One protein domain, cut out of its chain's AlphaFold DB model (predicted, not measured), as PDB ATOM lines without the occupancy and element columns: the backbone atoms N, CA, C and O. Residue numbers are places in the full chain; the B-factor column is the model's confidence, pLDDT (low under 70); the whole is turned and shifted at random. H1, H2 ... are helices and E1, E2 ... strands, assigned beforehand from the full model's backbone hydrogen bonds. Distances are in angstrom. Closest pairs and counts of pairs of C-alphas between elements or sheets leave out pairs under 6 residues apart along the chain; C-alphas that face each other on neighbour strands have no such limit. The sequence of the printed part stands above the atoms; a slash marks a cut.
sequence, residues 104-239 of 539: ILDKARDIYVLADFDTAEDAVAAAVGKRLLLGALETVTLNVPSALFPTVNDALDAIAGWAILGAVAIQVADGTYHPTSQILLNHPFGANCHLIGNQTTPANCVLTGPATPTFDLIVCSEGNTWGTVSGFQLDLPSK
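AT A GLANCE: This is residues 104 to 239 of the 539 residues of an uncharacterized protein of Paraburkholderia caballeronis (UniProt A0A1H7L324). The chain is wound in stacked turns, a short solenoid of parallel strands: E3, E4, E6 and E9 line one wall, E5, E7 and E10 a smaller second wall that turns off it at a corner, and H3, residues 183 to 184 and E8 stand in a row along a third side. H2 packs on E3 at one end of the stack, E1 and E2 with residues 163 to 164 make a small further wall near that end, and H1 lies far out beyond them. The printed part has 136 residues with three named helices and ten named strands, in the order H1 E1 H2 E2 E3 H3 E4 E5 E6 E7 E8 E9 E10; the sheets run E3 E4 E6 E9, E5 E7 E10 and E1 E2, each all parallel. The class is mixed, helices and strands, with under half of the residues in named elements. The whole is compact, with a radius of gyration of the C-alphas of 15.7 A, yet elongated in outline, with spans of 57 by 30 by 23 A.

HOW THE PARTS SIT: In the largest sheet, E3 (residues 139 to 144) and E9 (residues 228 to 230) are the edge strands, and E4 (residues 167 to 172) and E6 (residues 193 to 196) the inner ones. N 142 and O 169 of E3 and E4 are 2.8 A apart, N 170 and O 194 of E4 and E6 2.7 A, and N 195 and O 228 of E6 and E9 2.8 A, within hydrogen-bond range. H3 (residues 152 to 159) is on this sheet at a height over the sheet of 9.2 A, over E4 and along the strands, at 17 degrees to E4 on the local plane; its closest C-alphas to E4 are those of Ala 155 and Ile 170, 6.8 A apart. H2 (residues 120 to 127) is also on the sheet; its closest C-alphas to E3 are those of Ala 120 and Val 140, 6.4 A apart. The sheet with H2 and H3 makes two layers, helices on one face of a sheet. H2 and H3 are close but not clearly touching, about perpendicular at 79 degrees, with the C-alphas of Ala 127 and Ala 158 closest at 7.7 A. E4 runs on into E5 (residues 175 to 177) at 99 degrees, and E9 into E10 (residues 233 to 235) at 76 degrees. E7 (residues 205 to 208) is the inner strand between them: N 206 and O 175 are 2.8 A apart, N 207 and O 233 2.8 A. E8 (residues 218 to 220) pairs with no named strand; its residues 218 to 219 pair with residues 183 to 184, parallel. E1 (residues 111 to 113) and E2 (residues 131 to 134) are parallel neighbours, with N 133 and O 112 2.8 A apart. E1, H2, E2 and E3, H3, E4 are strand-helix-strand units, two parallel neighbour strands with a helix between, each with a right-handed crossover. In H2 and H3 every O i to N i+4 pair is within hydrogen-bond range; H1 (residues 104 to 107) is too short for such a pair, and its one O i to N i+3 pair is not within range. H1 is apart from H2, H3 and E2, for instance.

IN THESE COORDINATES: H1 begins at C-alpha 104, (80.185, 136.741, -3.249). H2 measures 10.4 A and H3 11.1 A from first to last C-alpha. E3 measures 16.3 A, from C-alpha 139 at (59.532, 121.470, -13.412), and E4 15.8 A. E10 ends at C-alpha 235, (45.530, 100.241, 2.307).

THE WHOLE: The C-alphas of Ile 104 and Lys 239, the two farthest apart, are 58.1 A apart. The printed part has no cut. The link from E5 to E6, residues 178 to 192, is long. The mean pLDDT of the printed part is 93.9; residues 104 to 109 are under 70.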
ATOM      1  N   ILE A 104      80.469 136.806  -4.701       57.12
ATOM      2  CA  ILE A 104      80.185 136.741  -3.249       57.12
ATOM      3  C   ILE A 104      78.758 137.245  -2.938       57.12
ATOM      4  O   ILE A 104      78.140 136.786  -1.981       57.12
ATOM      5  N   LEU A 105      78.213 138.131  -3.781       55.03
ATOM      6  CA  LEU A 105      76.849 138.651  -3.685       55.03
ATOM      7  C   LEU A 105      75.782 137.582  -3.988       55.03
ATOM      8  O   LEU A 105      74.734 137.572  -3.351       55.03
ATOM      9  N   ASP A 106      76.059 136.656  -4.907       58.22
ATOM     10  CA  ASP A 106      75.136 135.573  -5.273       58.22
ATOM     11  C   ASP A 106      75.143 134.438  -4.241       58.22
ATOM     12  O   ASP A 106      74.127 133.785  -4.030       58.22
ATOM     13  N   LYS A 107      76.262 134.244  -3.525       56.19
ATOM     14  CA  LYS A 107      76.318 133.373  -2.334       56.19
ATOM     15  C   LYS A 107      75.604 133.965  -1.116       56.19
ATOM     16  O   LYS A 107      75.293 133.223  -0.191       56.19
ATOM     17  N   ALA A 108      75.349 135.273  -1.112       57.31
ATOM     18  CA  ALA A 108      74.580 135.956  -0.076       57.31
ATOM     19  C   ALA A 108      73.064 135.984  -0.365       57.31
ATOM     20  O   ALA A 108      72.310 136.544   0.428       57.31
ATOM     21  N   ARG A 109      72.599 135.411  -1.487       59.03
ATOM     22  CA  ARG A 109      71.165 135.234  -1.746       59.03
ATOM     23  C   ARG A 109      70.639 134.047  -0.937       59.03
ATOM     24  O   ARG A 109      71.063 132.917  -1.147       59.03
ATOM     25  N   ASP A 110      69.664 134.306  -0.066       71.75
ATOM     26  CA  ASP A 110      68.961 133.298   0.754       71.75
ATOM     27  C   ASP A 110      68.088 132.317  -0.060       71.75
ATOM     28  O   ASP A 110      67.466 131.417   0.507       71.75
ATOM     29  N   ILE A 111      67.984 132.511  -1.379       84.12
ATOM     30  CA  ILE A 111      67.069 131.792  -2.269       84.12
ATOM     31  C   ILE A 111      67.856 131.281  -3.473       84.12
ATOM     32  O   ILE A 111      68.476 132.071  -4.188       84.12
ATOM     33  N   TYR A 112      67.786 129.974  -3.701       88.81
ATOM     34  CA  TYR A 112      68.304 129.321  -4.897       88.81
ATOM     35  C   TYR A 112      67.286 129.375  -6.035       88.81
ATOM     36  O   TYR A 112      66.083 129.340  -5.788       88.81
ATOM     37  N   VAL A 113      67.754 129.433  -7.279       91.00
ATOM     38  CA  VAL A 113      66.936 129.239  -8.492       91.00
ATOM     39  C   VAL A 113      67.523 128.115  -9.344       91.00
ATOM     40  O   VAL A 113      68.707 127.828  -9.223       91.00
ATOM     41  N   LEU A 114      66.753 127.479 -10.233       88.38
ATOM     42  CA  LEU A 114      67.296 126.398 -11.074       88.38
ATOM     43  C   LEU A 114      68.478 126.838 -11.947       88.38
ATOM     44  O   LEU A 114      69.441 126.095 -12.078       88.38
ATOM     45  N   ALA A 115      68.444 128.066 -12.475       87.44
ATOM     46  CA  ALA A 115      69.530 128.639 -13.279       87.44
ATOM     47  C   ALA A 115      70.866 128.765 -12.520       87.44
ATOM     48  O   ALA A 115      71.888 129.118 -13.110       87.44
ATOM     49  N   ASP A 116      70.855 128.508 -11.211       83.88
ATOM     50  CA  ASP A 116      72.039 128.519 -10.374       83.88
ATOM     51  C   ASP A 116      72.906 127.260 -10.484       83.88
ATOM     52  O   ASP A 116      74.045 127.279 -10.006       83.88
ATOM     53  N   PHE A 117      72.373 126.204 -11.098       87.50
ATOM     54  CA  PHE A 117      72.952 124.867 -11.149       87.50
ATOM     55  C   PHE A 117      72.915 124.315 -12.579       87.50
ATOM     56  O   PHE A 117      72.058 124.688 -13.378       87.50
ATOM     57  N   ASP A 118      73.834 123.398 -12.893       84.56
ATOM     58  CA  ASP A 118      73.905 122.760 -14.215       84.56
ATOM     59  C   ASP A 118      72.699 121.844 -14.485       84.56
ATOM     60  O   ASP A 118      72.286 121.659 -15.634       84.56
ATOM     61  N   THR A 119      72.117 121.273 -13.425       88.44
ATOM     62  CA  THR A 119      70.946 120.400 -13.504       88.44
ATOM     63  C   THR A 119      69.916 120.723 -12.423       88.44
ATOM     64  O   THR A 119      70.226 121.261 -11.358       88.44
ATOM     65  N   ALA A 120      68.660 120.348 -12.678       88.94
ATOM     66  CA  ALA A 120      67.597 120.455 -11.684       88.94
ATOM     67  C   ALA A 120      67.829 119.539 -10.470       88.94
ATOM     68  O   ALA A 120      67.450 119.894  -9.358       88.94
ATOM     69  N   GLU A 121      68.473 118.387 -10.669       90.00
ATOM     70  CA  GLU A 121      68.819 117.455  -9.591       90.00
ATOM     71  C   GLU A 121      69.836 118.077  -8.626       90.00
ATOM     72  O   GLU A 121      69.639 118.032  -7.411       90.00
ATOM     73  N   ASP A 122      70.858 118.753  -9.157       90.19
ATOM     74  CA  ASP A 122      71.850 119.463  -8.345       90.19
ATOM     75  C   ASP A 122      71.212 120.616  -7.556       90.19
ATOM     76  O   ASP A 122      71.508 120.806  -6.372       90.19
ATOM     77  N   ALA A 123      70.286 121.353  -8.182       90.81
ATOM     78  CA  ALA A 123      69.540 122.420  -7.516       90.81
ATOM     79  C   ALA A 123      68.700 121.890  -6.347       90.81
ATOM     80  O   ALA A 123      68.716 122.465  -5.257       90.81
ATOM     81  N   VAL A 124      67.998 120.772  -6.554       92.25
ATOM     82  CA  VAL A 124      67.219 120.085  -5.515       92.25
ATOM     83  C   VAL A 124      68.115 119.635  -4.373       92.25
ATOM     84  O   VAL A 124      67.823 119.948  -3.219       92.25
ATOM     85  N   ALA A 125      69.214 118.943  -4.682       91.12
ATOM     86  CA  ALA A 125      70.151 118.438  -3.686       91.12
ATOM     87  C   ALA A 125      70.723 119.575  -2.826       91.12
ATOM     88  O   ALA A 125      70.809 119.456  -1.604       91.12
ATOM     89  N   ALA A 126      71.058 120.708  -3.448       88.75
ATOM     90  CA  ALA A 126      71.551 121.884  -2.744       88.75
ATOM     91  C   ALA A 126      70.471 122.584  -1.902       88.75
ATOM     92  O   ALA A 126      70.807 123.196  -0.880       88.75
ATOM     93  N   ALA A 127      69.205 122.513  -2.325       89.81
ATOM     94  CA  ALA A 127      68.067 123.175  -1.697       89.81
ATOM     95  C   ALA A 127      67.419 122.394  -0.545       89.81
ATOM     96  O   ALA A 127      66.570 122.962   0.144       89.81
ATOM     97  N   VAL A 128      67.802 121.137  -0.290       88.62
ATOM     98  CA  VAL A 128      67.312 120.386   0.878       88.62
ATOM     99  C   VAL A 128      67.619 121.170   2.163       88.62
ATOM    100  O   VAL A 128      68.769 121.507   2.450       88.62
ATOM    101  N   GLY A 129      66.573 121.507   2.927       85.81
ATOM    102  CA  GLY A 129      66.671 122.336   4.138       85.81
ATOM    103  C   GLY A 129      66.854 123.841   3.889       85.81
ATOM    104  O   GLY A 129      67.157 124.585   4.822       85.81
ATOM    105  N   LYS A 130      66.694 124.309   2.647       88.56
ATOM    106  CA  LYS A 130      66.822 125.714   2.229       88.56
ATOM    107  C   LYS A 130      65.667 126.115   1.304       88.56
ATOM    108  O   LYS A 130      64.756 125.335   1.040       88.56
ATOM    109  N   ARG A 131      65.681 127.363   0.826       89.56
ATOM    110  CA  ARG A 131      64.662 127.894  -0.089       89.56
ATOM    111  C   ARG A 131      65.092 127.744  -1.544       89.56
ATOM    112  O   ARG A 131      66.127 128.281  -1.936       89.56
ATOM    113  N   LEU A 132      64.247 127.097  -2.342       93.19
ATOM    114  CA  LEU A 132      64.308 127.108  -3.801       93.19
ATOM    115  C   LEU A 132      63.133 127.923  -4.348       93.19
ATOM    116  O   LEU A 132      61.999 127.765  -3.895       93.19
ATOM    117  N   LEU A 133      63.399 128.790  -5.316       95.06
ATOM    118  CA  LEU A 133      62.394 129.410  -6.168       95.06
ATOM    119  C   LEU A 133      62.372 128.656  -7.497       95.06
ATOM    120  O   LEU A 133      63.339 128.696  -8.255       95.06
ATOM    121  N   LEU A 134      61.245 128.010  -7.766       96.44
ATOM    122  CA  LEU A 134      60.947 127.372  -9.037       96.44
ATOM    123  C   LEU A 134      60.103 128.327  -9.883       96.44
ATOM    124  O   LEU A 134      58.982 128.671  -9.500       96.44
ATOM    125  N   GLY A 135      60.633 128.769 -11.020       95.56
ATOM    126  CA  GLY A 135      59.957 129.661 -11.958       95.56
ATOM    127  C   GLY A 135      58.757 129.008 -12.650       95.56
ATOM    128  O   GLY A 135      58.658 127.791 -12.741       95.56
ATOM    129  N   ALA A 136      57.842 129.820 -13.188       94.06
ATOM    130  CA  ALA A 136      56.545 129.361 -13.709       94.06
ATOM    131  C   ALA A 136      56.600 128.350 -14.874       94.06
ATOM    132  O   ALA A 136      55.607 127.690 -15.157       94.06
ATOM    133  N   LEU A 137      57.739 128.242 -15.562       93.44
ATOM    134  CA  LEU A 137      57.949 127.316 -16.684       93.44
ATOM    135  C   LEU A 137      58.881 126.154 -16.323       93.44
ATOM    136  O   LEU A 137      59.296 125.397 -17.197       93.44
ATOM    137  N   GLU A 138      59.248 126.040 -15.051       95.56
ATOM    138  CA  GLU A 138      60.197 125.051 -14.573       95.56
ATOM    139  C   GLU A 138      59.469 123.869 -13.931       95.56
ATOM    140  O   GLU A 138      58.387 124.000 -13.351       95.56
ATOM    141  N   THR A 139      60.056 122.681 -14.042       95.19
ATOM    142  CA  THR A 139      59.532 121.470 -13.412       95.19
ATOM    143  C   THR A 139      60.667 120.686 -12.786       95.19
ATOM    144  O   THR A 139      61.725 120.517 -13.389       95.19
ATOM    145  N   VAL A 140      60.427 120.197 -11.576       96.88
ATOM    146  CA  VAL A 140      61.365 119.382 -10.810       96.88
ATOM    147  C   VAL A 140      60.687 118.077 -10.416       96.88
ATOM    148  O   VAL A 140      59.521 118.075 -10.025       96.88
ATOM    149  N   THR A 141      61.425 116.971 -10.497       97.62
ATOM    150  CA  THR A 141      60.971 115.658 -10.020       97.62
ATOM    151  C   THR A 141      61.774 115.239  -8.792       97.62
ATOM    152  O   THR A 141      63.001 115.236  -8.831       97.62
ATOM    153  N   LEU A 142      61.080 114.876  -7.714       98.12
ATOM    154  CA  LEU A 142      61.642 114.303  -6.493       98.12
ATOM    155  C   LEU A 142      61.313 112.809  -6.479       98.12
ATOM    156  O   LEU A 142      60.163 112.429  -6.273       98.12
ATOM    157  N   ASN A 143      62.306 111.962  -6.743       98.19
ATOM    158  CA  ASN A 143      62.108 110.512  -6.788       98.19
ATOM    159  C   ASN A 143      62.087 109.921  -5.370       98.19
ATOM    160  O   ASN A 143      62.984 110.202  -4.568       98.19
ATOM    161  N   VAL A 144      61.099 109.074  -5.089       98.50
ATOM    162  CA  VAL A 144      60.910 108.370  -3.815       98.50
ATOM    163  C   VAL A 144      60.779 106.860  -4.084       98.50
ATOM    164  O   VAL A 144      59.913 106.464  -4.861       98.50
ATOM    165  N   PRO A 145      61.588 105.995  -3.449       98.19
ATOM    166  CA  PRO A 145      62.697 106.338  -2.572       98.19
ATOM    167  C   PRO A 145      63.917 106.794  -3.384       98.19
ATOM    168  O   PRO A 145      64.190 106.308  -4.481       98.19
ATOM    169  N   SER A 146      64.703 107.692  -2.808       96.94
ATOM    170  CA  SER A 146      66.047 108.035  -3.275       96.94
ATOM    171  C   SER A 146      66.975 108.275  -2.085       96.94
ATOM    172  O   SER A 146      66.541 108.276  -0.935       96.94
ATOM    173  N   ALA A 147      68.268 108.484  -2.350       95.31
ATOM    174  CA  ALA A 147      69.230 108.821  -1.298       95.31
ATOM    175  C   ALA A 147      68.892 110.150  -0.592       95.31
ATOM    176  O   ALA A 147      69.193 110.297   0.589       95.31
ATOM    177  N   LEU A 148      68.277 111.097  -1.311       94.81
ATOM    178  CA  LEU A 148      67.841 112.387  -0.767       94.81
ATOM    179  C   LEU A 148      66.459 112.303  -0.113       94.81
ATOM    180  O   LEU A 148      66.233 112.950   0.903       94.81
ATOM    181  N   PHE A 149      65.560 111.496  -0.682       97.56
ATOM    182  CA  PHE A 149      64.178 111.358  -0.219       97.56
ATOM    183  C   PHE A 149      63.825 109.881  -0.002       97.56
ATOM    184  O   PHE A 149      63.222 109.249  -0.876       97.56
ATOM    185  N   PRO A 150      64.219 109.289   1.138       97.44
ATOM    186  CA  PRO A 150      63.862 107.910   1.469       97.44
ATOM    187  C   PRO A 150      62.348 107.682   1.561       97.44
ATOM    188  O   PRO A 150      61.870 106.595   1.235       97.44
ATOM    189  N   THR A 151      61.591 108.695   1.988       97.94
ATOM    190  CA  THR A 151      60.136 108.645   2.154       97.94
ATOM    191  C   THR A 151      59.426 109.807   1.458       97.94
ATOM    192  O   THR A 151      60.031 110.809   1.077       97.94
ATOM    193  N   VAL A 152      58.101 109.689   1.316       98.38
ATOM    194  CA  VAL A 152      57.247 110.778   0.812       98.38
ATOM    195  C   VAL A 152      57.305 111.995   1.741       98.38
ATOM    196  O   VAL A 152      57.345 113.123   1.256       98.38
ATOM    197  N   ASN A 153      57.346 111.778   3.060       97.56
ATOM    198  CA  ASN A 153      57.455 112.857   4.040       97.56
ATOM    199  C   ASN A 153      58.775 113.626   3.892       97.56
ATOM    200  O   ASN A 153      58.736 114.848   3.909       97.56
ATOM    201  N   ASP A 154      59.898 112.950   3.619       97.19
ATOM    202  CA  ASP A 154      61.181 113.633   3.376       97.19
ATOM    203  C   ASP A 154      61.110 114.572   2.157       97.19
ATOM    204  O   ASP A 154      61.646 115.682   2.179       97.19
ATOM    205  N   ALA A 155      60.421 114.151   1.087       97.88
ATOM    206  CA  ALA A 155      60.212 114.987  -0.096       97.88
ATOM    207  C   ALA A 155      59.281 116.178   0.188       97.88
ATOM    208  O   ALA A 155      59.532 117.281  -0.296       97.88
ATOM    209  N   LEU A 156      58.221 115.978   0.978       97.69
ATOM    210  CA  LEU A 156      57.305 117.047   1.388       97.69
ATOM    211  C   LEU A 156      57.991 118.072   2.304       97.69
ATOM    212  O   LEU A 156      57.848 119.277   2.092       97.69
ATOM    213  N   ASP A 157      58.788 117.606   3.264       96.44
ATOM    214  CA  ASP A 157      59.546 118.455   4.183       96.44
ATOM    215  C   ASP A 157      60.572 119.310   3.431       96.44
ATOM    216  O   ASP A 157      60.743 120.495   3.729       96.44
ATOM    217  N   ALA A 158      61.216 118.743   2.406       95.50
ATOM    218  CA  ALA A 158      62.164 119.475   1.575       95.50
ATOM    219  C   ALA A 158      61.517 120.669   0.864       95.50
ATOM    220  O   ALA A 158      62.138 121.730   0.780       95.50
ATOM    221  N   ILE A 159      60.275 120.523   0.392       97.12
ATOM    222  CA  ILE A 159      59.580 121.573  -0.362       97.12
ATOM    223  C   ILE A 159      58.791 122.551   0.505       97.12
ATOM    224  O   ILE A 159      58.332 123.563  -0.015       97.12
ATOM    225  N   ALA A 160      58.651 122.301   1.809       95.50
ATOM    226  CA  ALA A 160      57.824 123.114   2.701       95.50
ATOM    227  C   ALA A 160      58.208 124.610   2.714       95.50
ATOM    228  O   ALA A 160      57.370 125.473   2.972       95.50
ATOM    229  N   GLY A 161      59.481 124.923   2.438       92.50
ATOM    230  CA  GLY A 161      59.999 126.292   2.361       92.50
ATOM    231  C   GLY A 161      60.148 126.860   0.946       92.50
ATOM    232  O   GLY A 161      60.676 127.967   0.807       92.50
ATOM    233  N   TRP A 162      59.771 126.120  -0.097       96.19
ATOM    234  CA  TRP A 162      60.028 126.502  -1.487       96.19
ATOM    235  C   TRP A 162      58.961 127.458  -2.032       96.19
ATOM    236  O   TRP A 162      57.788 127.412  -1.674       96.19
ATOM    237  N   ALA A 163      59.360 128.330  -2.957       96.56
ATOM    238  CA  ALA A 163      58.430 129.116  -3.759       96.56
ATOM    239  C   ALA A 163      58.220 128.402  -5.097       96.56
ATOM    240  O   ALA A 163      59.103 128.411  -5.951       96.56
ATOM    241  N   ILE A 164      57.065 127.760  -5.276       97.81
ATOM    242  CA  ILE A 164      56.813 126.851  -6.402       97.81
ATOM    243  C   ILE A 164      55.867 127.528  -7.392       97.81
ATOM    244  O   ILE A 164      54.659 127.325  -7.340       97.81
ATOM    245  N   LEU A 165      56.392 128.368  -8.285       97.62
ATOM    246  CA  LEU A 165      55.583 128.982  -9.347       97.62
ATOM    247  C   LEU A 165      55.402 128.036 -10.543       97.62
ATOM    248  O   LEU A 165      54.407 128.162 -11.253       97.62
ATOM    249  N   GLY A 166      56.371 127.137 -10.762       97.31
ATOM    250  CA  GLY A 166      56.339 126.048 -11.744       97.31
ATOM    251  C   GLY A 166      55.626 124.806 -11.214       97.31
ATOM    252  O   GLY A 166      54.561 124.940 -10.629       97.31
ATOM    253  N   ALA A 167      56.208 123.613 -11.379       97.75
ATOM    254  CA  ALA A 167      55.641 122.358 -10.867       97.75
ATOM    255  C   ALA A 167      56.669 121.464 -10.151       97.75
ATOM    256  O   ALA A 167      57.780 121.252 -10.638       97.75
ATOM    257  N   VAL A 168      56.275 120.872  -9.022       98.44
ATOM    258  CA  VAL A 168      57.040 119.807  -8.354       98.44
ATOM    259  C   VAL A 168      56.270 118.497  -8.435       98.44
ATOM    260  O   VAL A 168      55.139 118.409  -7.959       98.44
ATOM    261  N   ALA A 169      56.903 117.464  -8.989       98.31
ATOM    262  CA  ALA A 169      56.398 116.098  -8.992       98.31
ATOM    263  C   ALA A 169      57.175 115.242  -7.983       98.31
ATOM    264  O   ALA A 169      58.349 114.952  -8.182       98.31
ATOM    265  N   ILE A 170      56.525 114.814  -6.906       98.69
ATOM    266  CA  ILE A 170      57.020 113.775  -6.002       98.69
ATOM    267  C   ILE A 170      56.640 112.433  -6.629       98.69
ATOM    268  O   ILE A 170      55.489 112.001  -6.536       98.69
ATOM    269  N   GLN A 171      57.595 111.814  -7.318       98.56
ATOM    270  CA  GLN A 171      57.403 110.571  -8.054       98.56
ATOM    271  C   GLN A 171      57.757 109.382  -7.162       98.56
ATOM    272  O   GLN A 171      58.927 109.138  -6.871       98.56
ATOM    273  N   VAL A 172      56.745 108.627  -6.755       98.81
ATOM    274  CA  VAL A 172      56.892 107.415  -5.953       98.81
ATOM    275  C   VAL A 172      57.002 106.212  -6.888       98.81
ATOM    276  O   VAL A 172      56.189 106.046  -7.800       98.81
ATOM    277  N   ALA A 173      58.038 105.400  -6.698       98.62
ATOM    278  CA  ALA A 173      58.255 104.171  -7.447       98.62
ATOM    279  C   ALA A 173      57.321 103.047  -6.968       98.62
ATOM    280  O   ALA A 173      56.871 103.049  -5.821       98.62
ATOM    281  N   ASP A 174      57.090 102.048  -7.822       98.75
ATOM    282  CA  ASP A 174      56.380 100.823  -7.440       98.75
ATOM    283  C   ASP A 174      57.023 100.180  -6.199       98.75
ATOM    284  O   ASP A 174      58.245 100.059  -6.088       98.75
ATOM    285  N   GLY A 175      56.185  99.762  -5.258       98.56
ATOM    286  CA  GLY A 175      56.585  99.231  -3.967       98.56
ATOM    287  C   GLY A 175      55.475  99.352  -2.928       98.56
ATOM    288  O   GLY A 175      54.434  99.968  -3.164       98.56
ATOM    289  N   THR A 176      55.723  98.773  -1.756       98.38
ATOM    290  CA  THR A 176      54.871  98.926  -0.574       98.38
ATOM    291  C   THR A 176      55.597  99.781   0.451       98.38
ATOM    292  O   THR A 176      56.697  99.441   0.884       98.38
ATOM    293  N   TYR A 177      54.962 100.874   0.858       98.38
ATOM    294  CA  TYR A 177      55.491 101.834   1.817       98.38
ATOM    295  C   TYR A 177      54.600 101.880   3.056       98.38
ATOM    296  O   TYR A 177      53.382 101.714   2.970       98.38
ATOM    297  N   HIS A 178      55.215 102.148   4.206       97.31
ATOM    298  CA  HIS A 178      54.545 102.187   5.505       97.31
ATOM    299  C   HIS A 178      54.748 103.553   6.169       97.31
ATOM    300  O   HIS A 178      55.646 103.690   7.005       97.31
ATOM    301  N   PRO A 179      53.968 104.582   5.789       96.62
ATOM    302  CA  PRO A 179      54.040 105.882   6.441       96.62
ATOM    303  C   PRO A 179      53.794 105.749   7.946       96.62
ATOM    304  O   PRO A 179      52.875 105.058   8.381       96.62
ATOM    305  N   THR A 180      54.621 106.413   8.750       94.81
ATOM    306  CA  THR A 180      54.494 106.433  10.220       94.81
ATOM    307  C   THR A 180      53.693 107.632  10.728       94.81
ATOM    308  O   THR A 180      53.438 107.745  11.925       94.81
ATOM    309  N   SER A 181      53.319 108.533   9.824       96.50
ATOM    310  CA  SER A 181      52.561 109.756  10.067       96.50
ATOM    311  C   SER A 181      51.751 110.123   8.823       96.50
ATOM    312  O   SER A 181      51.895 109.495   7.772       96.50
ATOM    313  N   GLN A 182      50.932 111.169   8.938       97.50
ATOM    314  CA  GLN A 182      50.194 111.740   7.812       97.50
ATOM    315  C   GLN A 182      51.145 112.157   6.681       97.50
ATOM    316  O   GLN A 182      52.215 112.725   6.919       97.50
ATOM    317  N   ILE A 183      50.715 111.924   5.445       98.56
ATOM    318  CA  ILE A 183      51.260 112.532   4.234       98.56
ATOM    319  C   ILE A 183      50.465 113.825   4.026       98.56
ATOM    320  O   ILE A 183      49.393 113.831   3.421       98.56
ATOM    321  N   LEU A 184      50.963 114.905   4.625       98.25
ATOM    322  CA  LEU A 184      50.286 116.198   4.711       98.25
ATOM    323  C   LEU A 184      50.922 117.206   3.751       98.25
ATOM    324  O   LEU A 184      52.133 117.420   3.799       98.25
ATOM    325  N   LEU A 185      50.105 117.886   2.946       98.06
ATOM    326  CA  LEU A 185      50.541 119.068   2.200       98.06
ATOM    327  C   LEU A 185      49.668 120.282   2.530       98.06
ATOM    328  O   LEU A 185      48.602 120.483   1.943       98.06
ATOM    329  N   ASN A 186      50.211 121.147   3.385       96.19
ATOM    330  CA  ASN A 186      49.720 122.501   3.623       96.19
ATOM    331  C   ASN A 186      50.769 123.492   3.117       96.19
ATOM    332  O   ASN A 186      51.671 123.897   3.849       96.19
ATOM    333  N   HIS A 187      50.692 123.819   1.827       97.25
ATOM    334  CA  HIS A 187      51.681 124.657   1.160       97.25
ATOM    335  C   HIS A 187      51.008 125.804   0.389       97.25
ATOM    336  O   HIS A 187      50.079 125.538  -0.380       97.25
ATOM    337  N   PRO A 188      51.502 127.059   0.483       96.88
ATOM    338  CA  PRO A 188      50.919 128.205  -0.230       96.88
ATOM    339  C   PRO A 188      50.872 128.042  -1.754       96.88
ATOM    340  O   PRO A 188      50.025 128.628  -2.423       96.88
ATOM    341  N   PHE A 189      51.777 127.228  -2.301       98.12
ATOM    342  CA  PHE A 189      51.842 126.888  -3.723       98.12
ATOM    343  C   PHE A 189      51.379 125.452  -4.006       98.12
ATOM    344  O   PHE A 189      51.756 124.873  -5.018       98.12
ATOM    345  N   GLY A 190      50.615 124.825  -3.110       98.19
ATOM    346  CA  GLY A 190      50.348 123.387  -3.185       98.19
ATOM    347  C   GLY A 190      49.560 122.936  -4.425       98.19
ATOM    348  O   GLY A 190      49.664 121.776  -4.818       98.19
ATOM    349  N   ALA A 191      48.867 123.849  -5.122       98.44
ATOM    350  CA  ALA A 191      48.275 123.589  -6.441       98.44
ATOM    351  C   ALA A 191      49.311 123.146  -7.499       98.44
ATOM    352  O   ALA A 191      48.954 122.460  -8.453       98.44
ATOM    353  N   ASN A 192      50.582 123.494  -7.287       98.62
ATOM    354  CA  ASN A 192      51.724 123.168  -8.136       98.62
ATOM    355  C   ASN A 192      52.545 121.971  -7.619       98.62
ATOM    356  O   ASN A 192      53.603 121.650  -8.164       98.62
ATOM    357  N   CYS A 193      52.089 121.325  -6.543       98.62
ATOM    358  CA  CYS A 193      52.709 120.132  -5.984       98.62
ATOM    359  C   CYS A 193      51.902 118.895  -6.392       98.62
ATOM    360  O   CYS A 193      50.675 118.856  -6.256       98.62
ATOM    361  N   HIS A 194      52.595 117.859  -6.851       98.62
ATOM    362  CA  HIS A 194      51.981 116.643  -7.368       98.62
ATOM    363  C   HIS A 194      52.607 115.417  -6.705       98.62
ATOM    364  O   HIS A 194      53.812 115.226  -6.792       98.62
ATOM    365  N   LEU A 195      51.799 114.584  -6.054       98.75
ATOM    366  CA  LEU A 195      52.198 113.277  -5.541       98.75
ATOM    367  C   LEU A 195      51.755 112.213  -6.549       98.75
ATOM    368  O   LEU A 195      50.557 112.019  -6.768       98.75
ATOM    369  N   ILE A 196      52.719 111.557  -7.193       98.69
ATOM    370  CA  ILE A 196      52.480 110.680  -8.342       98.69
ATOM    371  C   ILE A 196      53.034 109.289  -8.045       98.69
ATOM    372  O   ILE A 196      54.230 109.128  -7.834       98.69
ATOM    373  N   GLY A 197      52.160 108.289  -8.036       98.62
ATOM    374  CA  GLY A 197      52.508 106.873  -7.987       98.62
ATOM    375  C   GLY A 197      52.402 106.238  -9.372       98.62
ATOM    376  O   GLY A 197      52.677 106.865 -10.399       98.62
ATOM    377  N   ASN A 198      51.934 104.994  -9.421       98.25
ATOM    378  CA  ASN A 198      51.701 104.274 -10.666       98.25
ATOM    379  C   ASN A 198      50.293 104.538 -11.210       98.25
ATOM    380  O   ASN A 198      49.319 103.874 -10.863       98.25
ATOM    381  N   GLN A 199      50.181 105.507 -12.115       96.69
ATOM    382  CA  GLN A 199      48.887 105.922 -12.667       96.69
ATOM    383  C   GLN A 199      48.233 104.877 -13.581       96.69
ATOM    384  O   GLN A 199      47.036 104.971 -13.835       96.69
ATOM    385  N   THR A 200      48.997 103.896 -14.074       96.81
ATOM    386  CA  THR A 200      48.467 102.807 -14.914       96.81
ATOM    387  C   THR A 200      47.999 101.633 -14.059       96.81
ATOM    388  O   THR A 200      46.942 101.062 -14.309       96.81
ATOM    389  N   THR A 201      48.780 101.278 -13.035       97.12
ATOM    390  CA  THR A 201      48.520 100.157 -12.124       97.12
ATOM    391  C   THR A 201      48.694 100.613 -10.669       97.12
ATOM    392  O   THR A 201      49.698 100.277 -10.042       97.12
ATOM    393  N   PRO A 202      47.719 101.340 -10.084       97.94
ATOM    394  CA  PRO A 202      47.851 101.912  -8.736       97.94
ATOM    395  C   PRO A 202      48.163 100.890  -7.636       97.94
ATOM    396  O   PRO A 202      48.794 101.217  -6.639       97.94
ATOM    397  N   ALA A 203      47.763  99.628  -7.833       97.81
ATOM    398  CA  ALA A 203      48.054  98.528  -6.912       97.81
ATOM    399  C   ALA A 203      49.544  98.174  -6.792       97.81
ATOM    400  O   ALA A 203      49.914  97.465  -5.863       97.81
ATOM    401  N   ASN A 204      50.397  98.650  -7.703       98.44
ATOM    402  CA  ASN A 204      51.838  98.451  -7.590       98.44
ATOM    403  C   ASN A 204      52.513  99.495  -6.690       98.44
ATOM    404  O   ASN A 204      53.637  99.264  -6.258       98.44
ATOM    405  N   CYS A 205      51.861 100.627  -6.411       98.69
ATOM    406  CA  CYS A 205      52.388 101.695  -5.565       98.69
ATOM    407  C   CYS A 205      51.493 101.837  -4.328       98.69
ATOM    408  O   CYS A 205      50.503 102.576  -4.322       98.69
ATOM    409  N   VAL A 206      51.818 101.072  -3.288       98.69
ATOM    410  CA  VAL A 206      50.960 100.869  -2.119       98.69
ATOM    411  C   VAL A 206      51.451 101.696  -0.936       98.69
ATOM    412  O   VAL A 206      52.596 101.566  -0.509       98.69
ATOM    413  N   LEU A 207      50.563 102.490  -0.346       98.56
ATOM    414  CA  LEU A 207      50.768 103.177   0.925       98.56
ATOM    415  C   LEU A 207      49.903 102.482   1.983       98.56
ATOM    416  O   LEU A 207      48.678 102.584   1.955       98.56
ATOM    417  N   THR A 208      50.533 101.737   2.892       97.81
ATOM    418  CA  THR A 208      49.831 100.944   3.912       97.81
ATOM    419  C   THR A 208      49.936 101.619   5.275       97.81
ATOM    420  O   THR A 208      51.033 101.715   5.831       97.81
ATOM    421  N   GLY A 209      48.803 102.059   5.826       95.69
ATOM    422  CA  GLY A 209      48.736 102.602   7.183       95.69
ATOM    423  C   GLY A 209      48.959 101.529   8.264       95.69
ATOM    424  O   GLY A 209      49.010 100.330   7.966       95.69
ATOM    425  N   PRO A 210      49.101 101.922   9.542       93.50
ATOM    426  CA  PRO A 210      49.294 100.964  10.626       93.50
ATOM    427  C   PRO A 210      48.026 100.127  10.858       93.50
ATOM    428  O   PRO A 210      46.916 100.610  10.664       93.50
ATOM    429  N   ALA A 211      48.185  98.881  11.324       89.44
ATOM    430  CA  ALA A 211      47.072  97.938  11.536       89.44
ATOM    431  C   ALA A 211      45.916  98.524  12.365       89.44
ATOM    432  O   ALA A 211      44.749  98.281  12.067       89.44
ATOM    433  N   THR A 212      46.257  99.333  13.369       91.62
ATOM    434  CA  THR A 212      45.317 100.201  14.073       91.62
ATOM    435  C   THR A 212      45.611 101.638  13.651       91.62
ATOM    436  O   THR A 212      46.581 102.212  14.154       91.62
ATOM    437  N   PRO A 213      44.830 102.228  12.729       94.38
ATOM    438  CA  PRO A 213      45.079 103.587  12.274       94.38
ATOM    439  C   PRO A 213      44.940 104.587  13.430       94.38
ATOM    440  O   PRO A 213      44.052 104.466  14.287       94.38
ATOM    441  N   THR A 214      45.849 105.562  13.452       95.56
ATOM    442  CA  THR A 214      45.908 106.683  14.411       95.56
ATOM    443  C   THR A 214      45.975 108.044  13.716       95.56
ATOM    444  O   THR A 214      46.160 109.062  14.382       95.56
ATOM    445  N   PHE A 215      45.866 108.062  12.387       97.12
ATOM    446  CA  PHE A 215      45.914 109.257  11.558       97.12
ATOM    447  C   PHE A 215      45.274 108.995  10.184       97.12
ATOM    448  O   PHE A 215      45.244 107.852   9.722       97.12
ATOM    449  N   ASP A 216      44.793 110.053   9.528       98.25
ATOM    450  CA  ASP A 216      44.384 110.030   8.118       98.25
ATOM    451  C   ASP A 216      45.619 109.949   7.204       98.25
ATOM    452  O   ASP A 216      46.620 110.614   7.463       98.25
ATOM    453  N   LEU A 217      45.592 109.140   6.142       98.50
ATOM    454  CA  LEU A 217      46.821 108.824   5.403       98.50
ATOM    455  C   LEU A 217      47.329 109.980   4.539       98.50
ATOM    456  O   LEU A 217      48.448 110.432   4.757       98.50
ATOM    457  N   ILE A 218      46.545 110.434   3.558       98.75
ATOM    458  CA  ILE A 218      46.886 111.584   2.707       98.75
ATOM    459  C   ILE A 218      45.936 112.731   3.030       98.75
ATOM    460  O   ILE A 218      44.721 112.573   2.905       98.75
ATOM    461  N   VAL A 219      46.490 113.885   3.406       98.75
ATOM    462  CA  VAL A 219      45.723 115.011   3.946       98.75
ATOM    463  C   VAL A 219      46.109 116.330   3.278       98.75
ATOM    464  O   VAL A 219      47.285 116.655   3.122       98.75
ATOM    465  N   CYS A 220      45.100 117.128   2.939       98.62
ATOM    466  CA  CYS A 220      45.225 118.567   2.722       98.62
ATOM    467  C   CYS A 220      44.240 119.276   3.660       98.62
ATOM    468  O   CYS A 220      43.079 118.866   3.742       98.62
ATOM    469  N   SER A 221      44.683 120.305   4.382       98.50
ATOM    470  CA  SER A 221      43.851 120.983   5.383       98.50
ATOM    471  C   SER A 221      44.034 122.505   5.402       98.50
ATOM    472  O   SER A 221      44.809 123.067   4.625       98.50
ATOM    473  N   GLU A 222      43.289 123.196   6.270       96.81
ATOM    474  CA  GLU A 222      43.485 124.620   6.592       96.81
ATOM    475  C   GLU A 222      43.387 125.558   5.371       96.81
ATOM    476  O   GLU A 222      44.172 126.492   5.207       96.81
ATOM    477  N   GLY A 223      42.440 125.295   4.468       97.88
ATOM    478  CA  GLY A 223      42.237 126.095   3.257       97.88
ATOM    479  C   GLY A 223      43.318 125.933   2.181       97.88
ATOM    480  O   GLY A 223      43.268 126.625   1.160       97.88
ATOM    481  N   ASN A 224      44.289 125.032   2.372       98.38
ATOM    482  CA  ASN A 224      45.340 124.780   1.390       98.38
ATOM    483  C   ASN A 224      44.812 124.007   0.179       98.38
ATOM    484  O   ASN A 224      43.690 123.502   0.139       98.38
ATOM    485  N   THR A 225      45.625 123.949  -0.869       98.69
ATOM    486  CA  THR A 225      45.291 123.236  -2.101       98.69
ATOM    487  C   THR A 225      46.407 122.270  -2.452       98.69
ATOM    488  O   THR A 225      47.565 122.656  -2.392       98.69
ATOM    489  N   TRP A 226      46.069 121.056  -2.876       98.69
ATOM    490  CA  TRP A 226      46.982 120.078  -3.460       98.69
ATOM    491  C   TRP A 226      46.643 119.890  -4.942       98.69
ATOM    492  O   TRP A 226      45.495 119.610  -5.293       98.69
ATOM    493  N   GLY A 227      47.636 120.053  -5.817       98.62
ATOM    494  CA  GLY A 227      47.503 119.919  -7.266       98.62
ATOM    495  C   GLY A 227      47.045 118.535  -7.715       98.62
ATOM    496  O   GLY A 227      45.929 118.369  -8.205       98.62
ATOM    497  N   THR A 228      47.907 117.522  -7.609       98.62
ATOM    498  CA  THR A 228      47.549 116.151  -8.020       98.62
ATOM    499  C   THR A 228      48.000 115.111  -7.012       98.62
ATOM    500  O   THR A 228      49.120 115.190  -6.520       98.62
ATOM    501  N   VAL A 229      47.144 114.125  -6.743       98.56
ATOM    502  CA  VAL A 229      47.444 112.936  -5.931       98.56
ATOM    503  C   VAL A 229      46.923 111.715  -6.682       98.56
ATOM    504  O   VAL A 229      45.723 111.488  -6.710       98.56
ATOM    505  N   SER A 230      47.780 110.948  -7.355       98.12
ATOM    506  CA  SER A 230      47.306 109.936  -8.315       98.12
ATOM    507  C   SER A 230      48.166 108.683  -8.344       98.12
ATOM    508  O   SER A 230      49.381 108.767  -8.198       98.12
ATOM    509  N   GLY A 231      47.549 107.533  -8.629       98.12
ATOM    510  CA  GLY A 231      48.276 106.296  -8.918       98.12
ATOM    511  C   GLY A 231      48.678 105.493  -7.684       98.12
ATOM    512  O   GLY A 231      49.709 104.828  -7.707       98.12
ATOM    513  N   PHE A 232      47.885 105.549  -6.614       98.75
ATOM    514  CA  PHE A 232      48.175 104.840  -5.368       98.75
ATOM    515  C   PHE A 232      47.078 103.850  -4.986       98.75
ATOM    516  O   PHE A 232      45.889 104.111  -5.195       98.75
ATOM    517  N   GLN A 233      47.487 102.756  -4.344       98.75
ATOM    518  CA  GLN A 233      46.633 101.982  -3.451       98.75
ATOM    519  C   GLN A 233      46.897 102.404  -2.004       98.75
ATOM    520  O   GLN A 233      47.997 102.236  -1.491       98.75
ATOM    521  N   LEU A 234      45.877 102.947  -1.350       98.75
ATOM    522  CA  LEU A 234      45.869 103.307   0.062       98.75
ATOM    523  C   LEU A 234      45.226 102.159   0.829       98.75
ATOM    524  O   LEU A 234      44.047 101.872   0.623       98.75
ATOM    525  N   ASP A 235      45.976 101.496   1.698       98.19
ATOM    526  CA  ASP A 235      45.530 100.241   2.307       98.19
ATOM    527  C   ASP A 235      45.661 100.253   3.827       98.19
ATOM    528  O   ASP A 235      46.526 100.923   4.398       98.19
ATOM    529  N   LEU A 236      44.815  99.457   4.472       97.31
ATOM    530  CA  LEU A 236      44.984  99.039   5.856       97.31
ATOM    531  C   LEU A 236      44.958  97.510   5.919       97.31
ATOM    532  O   LEU A 236      44.157  96.887   5.225       97.31
ATOM    533  N   PRO A 237      45.763  96.871   6.786       94.12
ATOM    534  CA  PRO A 237      45.749  95.413   6.941       94.12
ATOM    535  C   PRO A 237      44.366  94.832   7.273       94.12
ATOM    536  O   PRO A 237      44.060  93.695   6.918       94.12
ATOM    537  N   SER A 238      43.525  95.611   7.951       92.69
ATOM    538  CA  SER A 238      42.156  95.249   8.305       92.69
ATOM    539  C   SER A 238      41.291  96.493   8.439       92.69
ATOM    540  O   SER A 238      41.775  97.522   8.911       92.69
ATOM    541  N   LYS A 239      40.005  96.373   8.093       92.19
ATOM    542  CA  LYS A 239      39.024  97.443   8.291       92.19
ATOM    543  C   LYS A 239      38.909  97.817   9.781       92.19
ATOM    544  O   LYS A 239      38.601  96.928  10.579       92.19
TER     545      LYS A 239